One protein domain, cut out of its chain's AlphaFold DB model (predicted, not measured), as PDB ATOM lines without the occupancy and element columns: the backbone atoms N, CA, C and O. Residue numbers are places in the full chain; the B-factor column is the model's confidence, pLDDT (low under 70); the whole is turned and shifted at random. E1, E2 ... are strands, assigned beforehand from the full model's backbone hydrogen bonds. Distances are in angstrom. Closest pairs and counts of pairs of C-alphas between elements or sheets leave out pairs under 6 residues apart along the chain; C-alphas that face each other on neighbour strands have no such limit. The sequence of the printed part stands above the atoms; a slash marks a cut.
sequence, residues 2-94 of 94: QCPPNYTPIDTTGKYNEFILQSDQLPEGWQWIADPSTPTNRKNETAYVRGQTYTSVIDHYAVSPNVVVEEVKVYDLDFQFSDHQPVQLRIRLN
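What this domain is: This is residues 2 to 94 of the 94 residues of a protein of Flavobacteriales bacterium (UniProt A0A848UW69). There is little regular structure: residues 2 to 30 fold back on themselves along one side of two hairpins, E1-E2 and the longer E3-E4, whose long connecting loops reach toward the other end. The 93 printed residues have no named helix and four named strands, E1 to E4 in order, in two antiparallel sheets; the class is all strand, with 21 residues in named elements. The whole is only just compact, close to loose, with radius of gyration of the C-alphas 14.3 A and spans 44 by 27 by 16 A.

How they stand to each other: Residues 2 to 3 pair with 19 to 20, parallel. E1, residues 31 to 33, and E2, residues 61 to 63, form an antiparallel hairpin; N 33 and O 61 are 2.8 A apart, within hydrogen-bond range. E3, residues 67 to 74, and E4, residues 87 to 93, form another at 164 degrees, with N 88 and O 73 at 2.8 A. E2 and E4 are only just apart, closest 8.2 A.

Where its parts are: E1, 6.3 A long, begins at C-alpha 31 (33.819, -45.105, -63.660). E2 measures 6.0 A. E3, 19.4 A, bends by 64 degrees at residue 70. E4, 19.4 A, ends at C-alpha 93 (25.375, -52.163, -53.565).

The domain as a whole: The farthest C-alphas, Thr 46 and Asn 94, are 44.7 A apart. The printed part has no cut; links E1 to E2 and E3 to E4 are long. No printed residue is under 70 in pLDDT.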
ATOM      1  N   GLN A   2      28.638 -34.202 -74.913       95.31
ATOM      2  CA  GLN A   2      29.692 -34.925 -74.184       95.31
ATOM      3  C   GLN A   2      29.511 -36.433 -74.362       95.31
ATOM      4  O   GLN A   2      28.555 -37.007 -73.852       95.31
ATOM      5  N   CYS A   3      30.423 -37.061 -75.089       97.62
ATOM      6  CA  CYS A   3      30.406 -38.487 -75.374       97.62
ATOM      7  C   CYS A   3      31.160 -39.271 -74.290       97.62
ATOM      8  O   CYS A   3      32.189 -38.785 -73.811       97.62
ATOM      9  N   PRO A   4      30.699 -40.477 -73.915       97.44
ATOM     10  CA  PRO A   4      31.420 -41.307 -72.960       97.44
ATOM     11  C   PRO A   4      32.759 -41.784 -73.558       97.44
ATOM     12  O   PRO A   4      32.875 -41.879 -74.784       97.44
ATOM     13  N   PRO A   5      33.762 -42.136 -72.730       97.00
ATOM     14  CA  PRO A   5      35.095 -42.500 -73.222       97.00
ATOM     15  C   PRO A   5      35.123 -43.698 -74.184       97.00
ATOM     16  O   PRO A   5      36.052 -43.839 -74.973       97.00
ATOM     17  N   ASN A   6      34.120 -44.580 -74.117       95.69
ATOM     18  CA  ASN A   6      34.001 -45.776 -74.953       95.69
ATOM     19  C   ASN A   6      33.193 -45.559 -76.247       95.69
ATOM     20  O   ASN A   6      32.913 -46.532 -76.947       95.69
ATOM     21  N   TYR A   7      32.811 -44.321 -76.576       96.81
ATOM     22  CA  TYR A   7      32.078 -43.991 -77.797       96.81
ATOM     23  C   TYR A   7      32.943 -43.206 -78.786       96.81
ATOM     24  O   TYR A   7      33.680 -42.295 -78.416       96.81
ATOM     25  N   THR A   8      32.803 -43.539 -80.070       95.69
ATOM     26  CA  THR A   8      33.424 -42.801 -81.173       95.69
ATOM     27  C   THR A   8      32.345 -42.041 -81.949       95.69
ATOM     28  O   THR A   8      31.461 -42.691 -82.510       95.69
ATOM     29  N   PRO A   9      32.408 -40.696 -82.005       95.25
ATOM     30  CA  PRO A   9      31.610 -39.867 -82.904       95.25
ATOM     31  C   PRO A   9      31.504 -40.422 -84.325       95.25
ATOM     32  O   PRO A   9      32.511 -40.785 -84.934       95.25
ATOM     33  N   ILE A  10      30.284 -40.450 -84.869       94.19
ATOM     34  CA  ILE A  10      30.045 -40.855 -86.263       94.19
ATOM     35  C   ILE A  10      30.566 -39.766 -87.209       94.19
ATOM     36  O   ILE A  10      31.141 -40.061 -88.256       94.19
ATOM     37  N   ASP A  11      30.361 -38.498 -86.846       92.62
ATOM     38  CA  ASP A  11      30.902 -37.368 -87.587       92.62
ATOM     39  C   ASP A  11      32.357 -37.109 -87.194       92.62
ATOM     40  O   ASP A  11      32.662 -36.715 -86.070       92.62
ATOM     41  N   THR A  12      33.257 -37.260 -88.160       89.56
ATOM     42  CA  THR A  12      34.687 -36.983 -87.990       89.56
ATOM     43  C   THR A  12      35.065 -35.546 -88.350       89.56
ATOM     44  O   THR A  12      36.212 -35.149 -88.160       89.56
ATOM     45  N   THR A  13      34.121 -34.748 -88.864       92.69
ATOM     46  CA  THR A  13      34.381 -33.361 -89.283       92.69
ATOM     47  C   THR A  13      34.298 -32.359 -88.131       92.69
ATOM     48  O   THR A  13      34.787 -31.237 -88.260       92.69
ATOM     49  N   GLY A  14      33.687 -32.746 -87.007       90.00
ATOM     50  CA  GLY A  14      33.468 -31.877 -85.851       90.00
ATOM     51  C   GLY A  14      32.250 -30.958 -85.986       90.00
ATOM     52  O   GLY A  14      32.015 -30.126 -85.111       90.00
ATOM     53  N   LYS A  15      31.432 -31.127 -87.032       92.88
ATOM     54  CA  LYS A  15      30.211 -30.347 -87.291       92.88
ATOM     55  C   LYS A  15      29.276 -30.312 -86.082       92.88
ATOM     56  O   LYS A  15      28.617 -29.302 -85.842       92.88
ATOM     57  N   TYR A  16      29.207 -31.408 -85.329       92.19
ATOM     58  CA  TYR A  16      28.292 -31.549 -84.195       92.19
ATOM     59  C   TYR A  16      28.911 -31.238 -82.824       92.19
ATOM     60  O   TYR A  16      28.227 -31.420 -81.812       92.19
ATOM     61  N   ASN A  17      30.151 -30.725 -82.780       92.75
ATOM     62  CA  ASN A  17      30.869 -30.354 -81.551       92.75
ATOM     63  C   ASN A  17      30.801 -31.458 -80.476       92.75
ATOM     64  O   ASN A  17      30.388 -31.235 -79.328       92.75
ATOM     65  N   GLU A  18      31.129 -32.683 -80.886       94.88
ATOM     66  CA  GLU A  18      31.196 -33.833 -79.990       94.88
ATOM     67  C   GLU A  18      32.530 -33.835 -79.251       94.88
ATOM     68  O   GLU A  18      33.593 -33.686 -79.851       94.88
ATOM     69  N   PHE A  19      32.460 -33.962 -77.931       95.25
ATOM     70  CA  PHE A  19      33.610 -33.952 -77.043       95.25
ATOM     71  C   PHE A  19      33.668 -35.280 -76.301       95.25
ATOM     72  O   PHE A  19      32.752 -35.595 -75.544       95.25
ATOM     73  N   ILE A  20      34.731 -36.050 -76.517       96.81
ATOM     74  CA  ILE A  20      34.925 -37.345 -75.862       96.81
ATOM     75  C   ILE A  20      35.506 -37.104 -74.468       96.81
ATOM     76  O   ILE A  20      36.614 -36.576 -74.327       96.81
ATOM     77  N   LEU A  21      34.749 -37.498 -73.445       96.88
ATOM     78  CA  LEU A  21      35.205 -37.482 -72.060       96.88
ATOM     79  C   LEU A  21      36.387 -38.436 -71.881       96.88
ATOM     80  O   LEU A  21      36.472 -39.479 -72.525       96.88
ATOM     81  N   GLN A  22      37.292 -38.072 -70.983       95.94
ATOM     82  CA  GLN A  22      38.450 -38.881 -70.631       95.94
ATOM     83  C   GLN A  22      38.199 -39.578 -69.292       95.94
ATOM     84  O   GLN A  22      37.537 -39.042 -68.399       95.94
ATOM     85  N   SER A  23      38.714 -40.798 -69.145       90.81
ATOM     86  CA  SER A  23      38.512 -41.593 -67.927       90.81
ATOM     87  C   SER A  23      39.133 -40.949 -66.682       90.81
ATOM     88  O   SER A  23      38.624 -41.144 -65.585       90.81
ATOM     89  N   ASP A  24      40.189 -40.151 -66.848       93.44
ATOM     90  CA  ASP A  24      40.899 -39.438 -65.775       93.44
ATOM     91  C   ASP A  24      40.180 -38.169 -65.280       93.44
ATOM     92  O   ASP A  24      40.628 -37.529 -64.331       93.44
ATOM     93  N   GLN A  25      39.041 -37.813 -65.884       96.25
ATOM     94  CA  GLN A  25      38.197 -36.703 -65.432       96.25
ATOM     95  C   GLN A  25      37.344 -37.060 -64.206       96.25
ATOM     96  O   GLN A  25      36.705 -36.176 -63.632       96.25
ATOM     97  N   LEU A  26      37.306 -38.336 -63.812       96.75
ATOM     98  CA  LEU A  26      36.620 -38.799 -62.610       96.75
ATOM     99  C   LEU A  26      37.601 -39.026 -61.448       96.75
ATOM    100  O   LEU A  26      38.771 -39.331 -61.683       96.75
ATOM    101  N   PRO A  27      37.141 -38.911 -60.185       97.31
ATOM    102  CA  PRO A  27      37.955 -39.274 -59.029       97.31
ATOM    103  C   PRO A  27      38.392 -40.742 -59.064       97.31
ATOM    104  O   PRO A  27      37.777 -41.579 -59.724       97.31
ATOM    105  N   GLU A  28      39.420 -41.078 -58.285       96.12
ATOM    106  CA  GLU A  28      39.917 -42.452 -58.190       96.12
ATOM    107  C   GLU A  28      38.792 -43.455 -57.863       96.12
ATOM    108  O   GLU A  28      37.970 -43.244 -56.966       96.12
ATOM    109  N   GLY A  29      38.749 -44.548 -58.630       95.19
ATOM    110  CA  GLY A  29      37.781 -45.637 -58.491       95.19
ATOM    111  C   GLY A  29      36.376 -45.351 -59.038       95.19
ATOM    112  O   GLY A  29      35.553 -46.266 -59.068       95.19
ATOM    113  N   TRP A  30      36.080 -44.122 -59.468       97.81
ATOM    114  CA  TRP A  30      34.854 -43.834 -60.209       97.81
ATOM    115  C   TRP A  30      34.987 -44.282 -61.664       97.81
ATOM    116  O   TRP A  30      36.082 -44.327 -62.224       97.81
ATOM    117  N   GLN A  31      33.857 -44.602 -62.288       96.81
ATOM    118  CA  GLN A  31      33.819 -45.105 -63.660       96.81
ATOM    119  C   GLN A  31      32.705 -44.452 -64.476       96.81
ATOM    120  O   GLN A  31      31.607 -44.219 -63.971       96.81
ATOM    121  N   TRP A  32      32.985 -44.198 -65.755       98.12
ATOM    122  CA  TRP A  32      31.964 -43.867 -66.745       98.12
ATOM    123  C   TRP A  32      31.289 -45.147 -67.237       98.12
ATOM    124  O   TRP A  32      31.969 -46.103 -67.605       98.12
ATOM    125  N   ILE A  33      29.960 -45.153 -67.278       98.31
ATOM    126  CA  ILE A  33      29.150 -46.298 -67.690       98.31
ATOM    127  C   ILE A  33      28.168 -45.858 -68.761       98.31
ATOM    128  O   ILE A  33      27.322 -44.993 -68.533       98.31
ATOM    129  N   ALA A  34      28.286 -46.477 -69.927       98.19
ATOM    130  CA  ALA A  34      27.455 -46.203 -71.086       98.19
ATOM    131  C   ALA A  34      27.342 -47.450 -71.964       98.19
ATOM    132  O   ALA A  34      28.285 -48.242 -72.040       98.19
ATOM    133  N   ASP A  35      26.224 -47.569 -72.671       97.94
ATOM    134  CA  ASP A  35      26.087 -48.453 -73.826       97.94
ATOM    135  C   ASP A  35      26.428 -47.640 -75.093       97.94
ATOM    136  O   ASP A  35      25.656 -46.761 -75.478       97.94
ATOM    137  N   PRO A  36      27.586 -47.885 -75.738       96.94
ATOM    138  CA  PRO A  36      28.013 -47.130 -76.911       96.94
ATOM    139  C   PRO A  36      27.371 -47.638 -78.213       96.94
ATOM    140  O   PRO A  36      27.631 -47.072 -79.273       96.94
ATOM    141  N   SER A  37      26.596 -48.729 -78.161       96.62
ATOM    142  CA  SER A  37      26.076 -49.418 -79.348       96.62
ATOM    143  C   SER A  37      24.728 -48.881 -79.825       96.62
ATOM    144  O   SER A  37      24.411 -48.986 -81.010       96.62
ATOM    145  N   THR A  38      23.960 -48.269 -78.922       98.00
ATOM    146  CA  THR A  38      22.625 -47.739 -79.207       98.00
ATOM    147  C   THR A  38      22.618 -46.224 -78.999       98.00
ATOM    148  O   THR A  38      22.955 -45.769 -77.906       98.00
ATOM    149  N   PRO A  39      22.232 -45.410 -80.001       98.06
ATOM    150  CA  PRO A  39      22.251 -43.960 -79.854       98.06
ATOM    151  C   PRO A  39      21.298 -43.471 -78.762       98.06
ATOM    152  O   PRO A  39      20.153 -43.911 -78.694       98.06
ATOM    153  N   THR A  40      21.749 -42.513 -77.954       98.62
ATOM    154  CA  THR A  40      20.940 -41.930 -76.874       98.62
ATOM    155  C   THR A  40      20.323 -40.596 -77.258       98.62
ATOM    156  O   THR A  40      19.324 -40.216 -76.669       98.62
ATOM    157  N   ASN A  41      20.863 -39.899 -78.262       98.44
ATOM    158  CA  ASN A  41      20.373 -38.604 -78.726       98.44
ATOM    159  C   ASN A  41      20.316 -38.543 -80.258       98.44
ATOM    160  O   ASN A  41      21.220 -39.034 -80.940       98.44
ATOM    161  N   ARG A  42      19.293 -37.877 -80.800       98.00
ATOM    162  CA  ARG A  42      19.228 -37.471 -82.209       98.00
ATOM    163  C   ARG A  42      19.352 -35.962 -82.346       98.00
ATOM    164  O   ARG A  42      18.984 -35.204 -81.454       98.00
ATOM    165  N   LYS A  43      19.765 -35.509 -83.526       96.44
ATOM    166  CA  LYS A  43      19.611 -34.099 -83.884       96.44
ATOM    167  C   LYS A  43      18.159 -33.782 -84.231       96.44
ATOM    168  O   LYS A  43      17.409 -34.631 -84.728       96.44
ATOM    169  N   ASN A  44      17.756 -32.561 -83.901       95.81
ATOM    170  CA  ASN A  44      16.356 -32.145 -83.887       95.81
ATOM    171  C   ASN A  44      16.104 -30.893 -84.742       95.81
ATOM    172  O   ASN A  44      15.109 -30.203 -84.551       95.81
ATOM    173  N   GLU A  45      16.987 -30.588 -85.702       94.50
ATOM    174  CA  GLU A  45      16.734 -29.522 -86.684       94.50
ATOM    175  C   GLU A  45      15.654 -29.930 -87.698       94.50
ATOM    176  O   GLU A  45      15.027 -29.080 -88.324       94.50
ATOM    177  N   THR A  46      15.440 -31.240 -87.874       95.31
ATOM    178  CA  THR A  46      14.420 -31.825 -88.755       95.31
ATOM    179  C   THR A  46      13.719 -33.004 -88.077       95.31
ATOM    180  O   THR A  46      14.134 -33.477 -87.010       95.31
ATOM    181  N   ALA A  47      12.628 -33.477 -88.689       96.62
ATOM    182  CA  ALA A  47      11.959 -34.701 -88.263       96.62
ATOM    183  C   ALA A  47      12.929 -35.893 -88.292       96.62
ATOM    184  O   ALA A  47      13.796 -35.981 -89.162       96.62
ATOM    185  N   TYR A  48      12.777 -36.811 -87.335       98.12
ATOM    186  CA  TYR A  48      13.612 -38.005 -87.276       98.12
ATOM    187  C   TYR A  48      13.366 -38.908 -88.486       98.12
ATOM    188  O   TYR A  48      12.228 -39.253 -88.799       98.12
ATOM    189  N   VAL A  49      14.451 -39.323 -89.130       98.06
ATOM    190  CA  VAL A  49      14.467 -40.333 -90.180       98.06
ATOM    191  C   VAL A  49      15.574 -41.322 -89.843       98.06
ATOM    192  O   VAL A  49      16.763 -40.986 -89.880       98.06
ATOM    193  N   ARG A  50      15.183 -42.553 -89.501       96.75
ATOM    194  CA  ARG A  50      16.110 -43.633 -89.145       96.75
ATOM    195  C   ARG A  50      17.169 -43.816 -90.238       96.75
ATOM    196  O   ARG A  50      16.852 -43.899 -91.421       96.75
ATOM    197  N   GLY A  51      18.435 -43.846 -89.827       95.12
ATOM    198  CA  GLY A  51      19.592 -43.979 -90.720       95.12
ATOM    199  C   GLY A  51      19.996 -42.709 -91.481       95.12
ATOM    200  O   GLY A  51      21.007 -42.738 -92.172       95.12
ATOM    201  N   GLN A  52      19.250 -41.604 -91.360       96.31
ATOM    202  CA  GLN A  52      19.586 -40.325 -92.007       96.31
ATOM    203  C   GLN A  52      19.816 -39.207 -90.994       96.31
ATOM    204  O   GLN A  52      20.775 -38.445 -91.115       96.31
ATOM    205  N   THR A  53      18.950 -39.094 -89.983       97.38
ATOM    206  CA  THR A  53      19.158 -38.139 -88.896       97.38
ATOM    207  C   THR A  53      20.417 -38.523 -88.137       97.38
ATOM    208  O   THR A  53      20.570 -39.669 -87.713       97.38
ATOM    209  N   TYR A  54      21.312 -37.555 -87.949       97.12
ATOM    210  CA  TYR A  54      22.512 -37.763 -87.154       97.12
ATOM    211  C   TYR A  54      22.136 -38.117 -85.713       97.12
ATOM    212  O   TYR A  54      21.272 -37.472 -85.107       97.12
ATOM    213  N   THR A  55      22.796 -39.133 -85.168       97.88
ATOM    214  CA  THR A  55      22.583 -39.598 -83.798       97.88
ATOM    215  C   THR A  55      23.913 -39.734 -83.073       97.88
ATOM    216  O   THR A  55      24.967 -39.799 -83.703       97.88
ATOM    217  N   SER A  56      23.857 -39.716 -81.748       98.06
ATOM    218  CA  SER A  56      25.033 -39.734 -80.884       98.06
ATOM    219  C   SER A  56      24.750 -40.470 -79.579       98.06
ATOM    220  O   SER A  56      23.592 -40.577 -79.171       98.06
ATOM    221  N   VAL A  57      25.801 -40.957 -78.919       98.50
ATOM    222  CA  VAL A  57      25.738 -41.432 -77.530       98.50
ATOM    223  C   VAL A  57      26.317 -40.341 -76.642       98.50
ATOM    224  O   VAL A  57      27.507 -40.030 -76.715       98.50
ATOM    225  N   ILE A  58      25.449 -39.719 -75.848       98.19
ATOM    226  CA  ILE A  58      25.798 -38.583 -74.979       98.19
ATOM    227  C   ILE A  58      25.213 -38.704 -73.571       98.19
ATOM    228  O   ILE A  58      25.517 -37.879 -72.716       98.19
ATOM    229  N   ASP A  59      24.393 -39.726 -73.337       98.56
ATOM    230  CA  ASP A  59      23.784 -40.012 -72.046       98.56
ATOM    231  C   ASP A  59      24.488 -41.223 -71.429       98.56
ATOM    232  O   ASP A  59      24.571 -42.299 -72.024       98.56
ATOM    233  N   HIS A  60      25.052 -41.019 -70.245       98.12
ATOM    234  CA  HIS A  60      25.898 -41.974 -69.534       98.12
ATOM    235  C   HIS A  60      25.875 -41.673 -68.031       98.12
ATOM    236  O   HIS A  60      25.341 -40.652 -67.596       98.12
ATOM    237  N   TYR A  61      26.436 -42.578 -67.229       98.38
ATOM    238  CA  TYR A  61      26.512 -42.443 -65.775       98.38
ATOM    239  C   TYR A  61      27.962 -42.342 -65.305       98.38
ATOM    240  O   TYR A  61      28.825 -43.063 -65.798       98.38
ATOM    241  N   ALA A  62      28.210 -41.521 -64.286       97.88
ATOM    242  CA  ALA A  62      29.390 -41.639 -63.436       97.88
ATOM    243  C   ALA A  62      29.014 -42.467 -62.200       97.88
ATOM    244  O   ALA A  62      28.096 -42.101 -61.464       97.88
ATOM    245  N   VAL A  63      29.697 -43.588 -61.981       98.00
ATOM    246  CA  VAL A  63      29.364 -44.562 -60.936       98.00
ATOM    247  C   VAL A  63      30.493 -44.640 -59.911       98.00
ATOM    248  O   VAL A  63      31.664 -44.740 -60.275       98.00
ATOM    249  N   SER A  64      30.134 -44.579 -58.628       97.50
ATOM    250  CA  SER A  64      31.069 -44.606 -57.501       97.50
ATOM    251  C   SER A  64      31.613 -46.019 -57.208       97.50
ATOM    252  O   SER A  64      30.955 -47.011 -57.534       97.50
ATOM    253  N   PRO A  65      32.769 -46.148 -56.522       97.38
ATOM    254  CA  PRO A  65      33.424 -47.443 -56.279       97.38
ATOM    255  C   PRO A  65      32.599 -48.477 -55.488       97.38
ATOM    256  O   PRO A  65      32.864 -49.672 -55.560       97.38
ATOM    257  N   ASN A  66      31.624 -48.036 -54.689       97.31
ATOM    258  CA  ASN A  66      30.779 -48.904 -53.859       97.31
ATOM    259  C   ASN A  66      29.544 -49.458 -54.597       97.31
ATOM    260  O   ASN A  66      28.726 -50.152 -53.990       97.31
ATOM    261  N   VAL A  67      29.387 -49.134 -55.882       97.94
ATOM    262  CA  VAL A  67      28.268 -49.571 -56.716       97.94
ATOM    263  C   VAL A  67      28.764 -50.587 -57.740       97.94
ATOM    264  O   VAL A  67      29.663 -50.310 -58.531       97.94
ATOM    265  N   VAL A  68      28.140 -51.764 -57.751       97.81
ATOM    266  CA  VAL A  68      28.363 -52.788 -58.775       97.81
ATOM    267  C   VAL A  68      27.351 -52.578 -59.893       97.81
ATOM    268  O   VAL A  68      26.143 -52.619 -59.658       97.81
ATOM    269  N   VAL A  69      27.844 -52.362 -61.111       97.88
ATOM    270  CA  VAL A  69      27.009 -52.255 -62.311       97.88
ATOM    271  C   VAL A  69      26.711 -53.651 -62.826       97.88
ATOM    272  O   VAL A  69      27.621 -54.388 -63.200       97.88
ATOM    273  N   GLU A  70      25.434 -54.011 -62.844       98.25
ATOM    274  CA  GLU A  70      24.995 -55.296 -63.381       98.25
ATOM    275  C   GLU A  70      24.652 -55.190 -64.869       98.25
ATOM    276  O   GLU A  70      24.854 -56.146 -65.615       98.25
ATOM    277  N   GLU A  71      24.118 -54.043 -65.299       98.31
ATOM    278  CA  GLU A  71      23.721 -53.796 -66.685       98.31
ATOM    279  C   GLU A  71      23.551 -52.298 -66.950       98.31
ATOM    280  O   GLU A  71      23.025 -51.561 -66.113       98.31
ATOM    281  N   VAL A  72      23.945 -51.867 -68.148       98.44
ATOM    282  CA  VAL A  72      23.531 -50.598 -68.749       98.44
ATOM    283  C   VAL A  72      22.889 -50.910 -70.092       98.44
ATOM    284  O   VAL A  72      23.421 -51.709 -70.862       98.44
ATOM    285  N   LYS A  73      21.727 -50.316 -70.355       98.19
ATOM    286  CA  LYS A  73      20.952 -50.579 -71.565       98.19
ATOM    287  C   LYS A  73      20.254 -49.318 -72.041       98.19
ATOM    288  O   LYS A  73      19.576 -48.659 -71.253       98.19
ATOM    289  N   VAL A  74      20.350 -49.028 -73.334       98.75
ATOM    290  CA  VAL A  74      19.474 -48.045 -73.987       98.75
ATOM    291  C   VAL A  74      18.251 -48.756 -74.561       98.75
ATOM    292  O   VAL A  74      18.347 -49.852 -75.117       98.75
ATOM    293  N   TYR A  75      17.082 -48.135 -74.442       98.44
ATOM    294  CA  TYR A  75      15.879 -48.587 -75.133       98.44
ATOM    295  C   TYR A  75      15.736 -47.845 -76.464       98.44
ATOM    296  O   TYR A  75      15.384 -46.670 -76.467       98.44
ATOM    297  N   ASP A  76      15.984 -48.521 -77.593       98.19
ATOM    298  CA  ASP A  76      15.709 -47.952 -78.921       98.19
ATOM    299  C   ASP A  76      14.193 -47.922 -79.178       98.19
ATOM    300  O   ASP A  76      13.579 -48.941 -79.489       98.19
ATOM    301  N   LEU A  77      13.587 -46.747 -78.997       98.19
ATOM    302  CA  LEU A  77      12.175 -46.465 -79.263       98.19
ATOM    303  C   LEU A  77      11.991 -45.544 -80.481       98.19
ATOM    304  O   LEU A  77      11.044 -44.760 -80.517       98.19
ATOM    305  N   ASP A  78      12.931 -45.555 -81.436       97.75
ATOM    306  CA  ASP A  78      12.910 -44.689 -82.631       97.75
ATOM    307  C   ASP A  78      12.756 -43.188 -82.306       97.75
ATOM    308  O   ASP A  78      12.216 -42.429 -83.112       97.75
ATOM    309  N   PHE A  79      13.192 -42.738 -81.121       98.44
ATOM    310  CA  PHE A  79      12.987 -41.361 -80.649       98.44
ATOM    311  C   PHE A  79      11.509 -40.913 -80.676       98.44
ATOM    312  O   PHE A  79      11.208 -39.727 -80.825       98.44
ATOM    313  N   GLN A  80      10.565 -41.852 -80.532       97.94
ATOM    314  CA  GLN A  80       9.126 -41.578 -80.609       97.94
ATOM    315  C   GLN A  80       8.654 -40.579 -79.541       97.94
ATOM    316  O   GLN A  80       7.717 -39.815 -79.772       97.94
ATOM    317  N   PHE A  81       9.280 -40.603 -78.364       97.75
ATOM    318  CA  PHE A  81       8.810 -39.870 -77.184       97.75
ATOM    319  C   PHE A  81       9.675 -38.658 -76.820       97.75
ATOM    320  O   PHE A  81       9.225 -37.790 -76.076       97.75
ATOM    321  N   SER A  82      10.909 -38.592 -77.319       98.12
ATOM    322  CA  SER A  82      11.879 -37.527 -77.051       98.12
ATOM    323  C   SER A  82      12.988 -37.584 -78.106       98.12
ATOM    324  O   SER A  82      13.185 -38.606 -78.758       98.12
ATOM    325  N   ASP A  83      13.733 -36.494 -78.281       97.94
ATOM    326  CA  ASP A  83      15.013 -36.504 -78.995       97.94
ATOM    327  C   ASP A  83      16.126 -37.249 -78.236       97.94
ATOM    328  O   ASP A  83      17.215 -37.427 -78.785       97.94
ATOM    329  N   HIS A  84      15.827 -37.746 -77.033       98.56
ATOM    330  CA  HIS A  84      16.623 -38.716 -76.299       98.56
ATOM    331  C   HIS A  84      15.934 -40.084 -76.171       98.56
ATOM    332  O   HIS A  84      14.710 -40.181 -76.068       98.56
ATOM    333  N   GLN A  85      16.738 -41.145 -76.131       98.69
ATOM    334  CA  GLN A  85      16.308 -42.495 -75.775       98.69
ATOM    335  C   GLN A  85      16.533 -42.741 -74.275       98.69
ATOM    336  O   GLN A  85      17.541 -42.289 -73.725       98.69
ATOM    337  N   PRO A  86      15.649 -43.488 -73.590       98.56
ATOM    338  CA  PRO A  86      15.861 -43.853 -72.197       98.56
ATOM    339  C   PRO A  86      17.102 -44.732 -72.022       98.56
ATOM    340  O   PRO A  86      17.241 -45.762 -72.686       98.56
ATOM    341  N   VAL A  87      17.951 -44.367 -71.062       98.69
ATOM    342  CA  VAL A  87      19.062 -45.198 -70.589       98.69
ATOM    343  C   VAL A  87      18.688 -45.757 -69.221       98.69
ATOM    344  O   VAL A  87      18.239 -45.024 -68.341       98.69
ATOM    345  N   GLN A  88      18.828 -47.068 -69.046       98.56
ATOM    346  CA  GLN A  88      18.595 -47.758 -67.785       98.56
ATOM    347  C   GLN A  88      19.907 -48.317 -67.254       98.56
ATOM    348  O   GLN A  88      20.657 -48.977 -67.974       98.56
ATOM    349  N   LEU A  89      20.132 -48.093 -65.963       98.62
ATOM    350  CA  LEU A  89      21.212 -48.689 -65.198       98.62
ATOM    351  C   LEU A  89      20.620 -49.631 -64.151       98.62
ATOM    352  O   LEU A  89      19.774 -49.223 -63.352       98.62
ATOM    353  N   ARG A  90      21.089 -50.877 -64.131       98.50
ATOM    354  CA  ARG A  90      20.803 -51.830 -63.061       98.50
ATOM    355  C   ARG A  90      22.051 -52.014 -62.215       98.50
ATOM    356  O   ARG A  90      23.136 -52.278 -62.737       98.50
ATOM    357  N   ILE A  91      21.886 -51.850 -60.908       98.38
ATOM    358  CA  ILE A  91      22.987 -51.849 -59.951       98.38
ATOM    359  C   ILE A  91      22.686 -52.718 -58.743       98.38
ATOM    360  O   ILE A  91      21.527 -52.941 -58.384       98.38
ATOM    361  N   ARG A  92      23.755 -53.082 -58.041       98.06
ATOM    362  CA  ARG A  92      23.700 -53.583 -56.673       98.06
ATOM    363  C   ARG A  92      24.713 -52.837 -55.812       98.06
ATOM    364  O   ARG A  92      25.760 -52.412 -56.296       98.06
ATOM    365  N   LEU A  93      24.406 -52.678 -54.530       96.50
ATOM    366  CA  LEU A  93      25.375 -52.163 -53.565       96.50
ATOM    367  C   LEU A  93      26.323 -53.286 -53.148       96.50
ATOM    368  O   LEU A  93      25.882 -54.424 -52.941       96.50
ATOM    369  N   ASN A  94      27.607 -52.948 -53.065       80.44
ATOM    370  CA  ASN A  94      28.621 -53.830 -52.504       80.44
ATOM    371  C   ASN A  94      28.529 -53.859 -50.976       80.44
ATOM    372  O   ASN A  94      28.385 -52.764 -50.384       80.44
TER     373      ASN A  94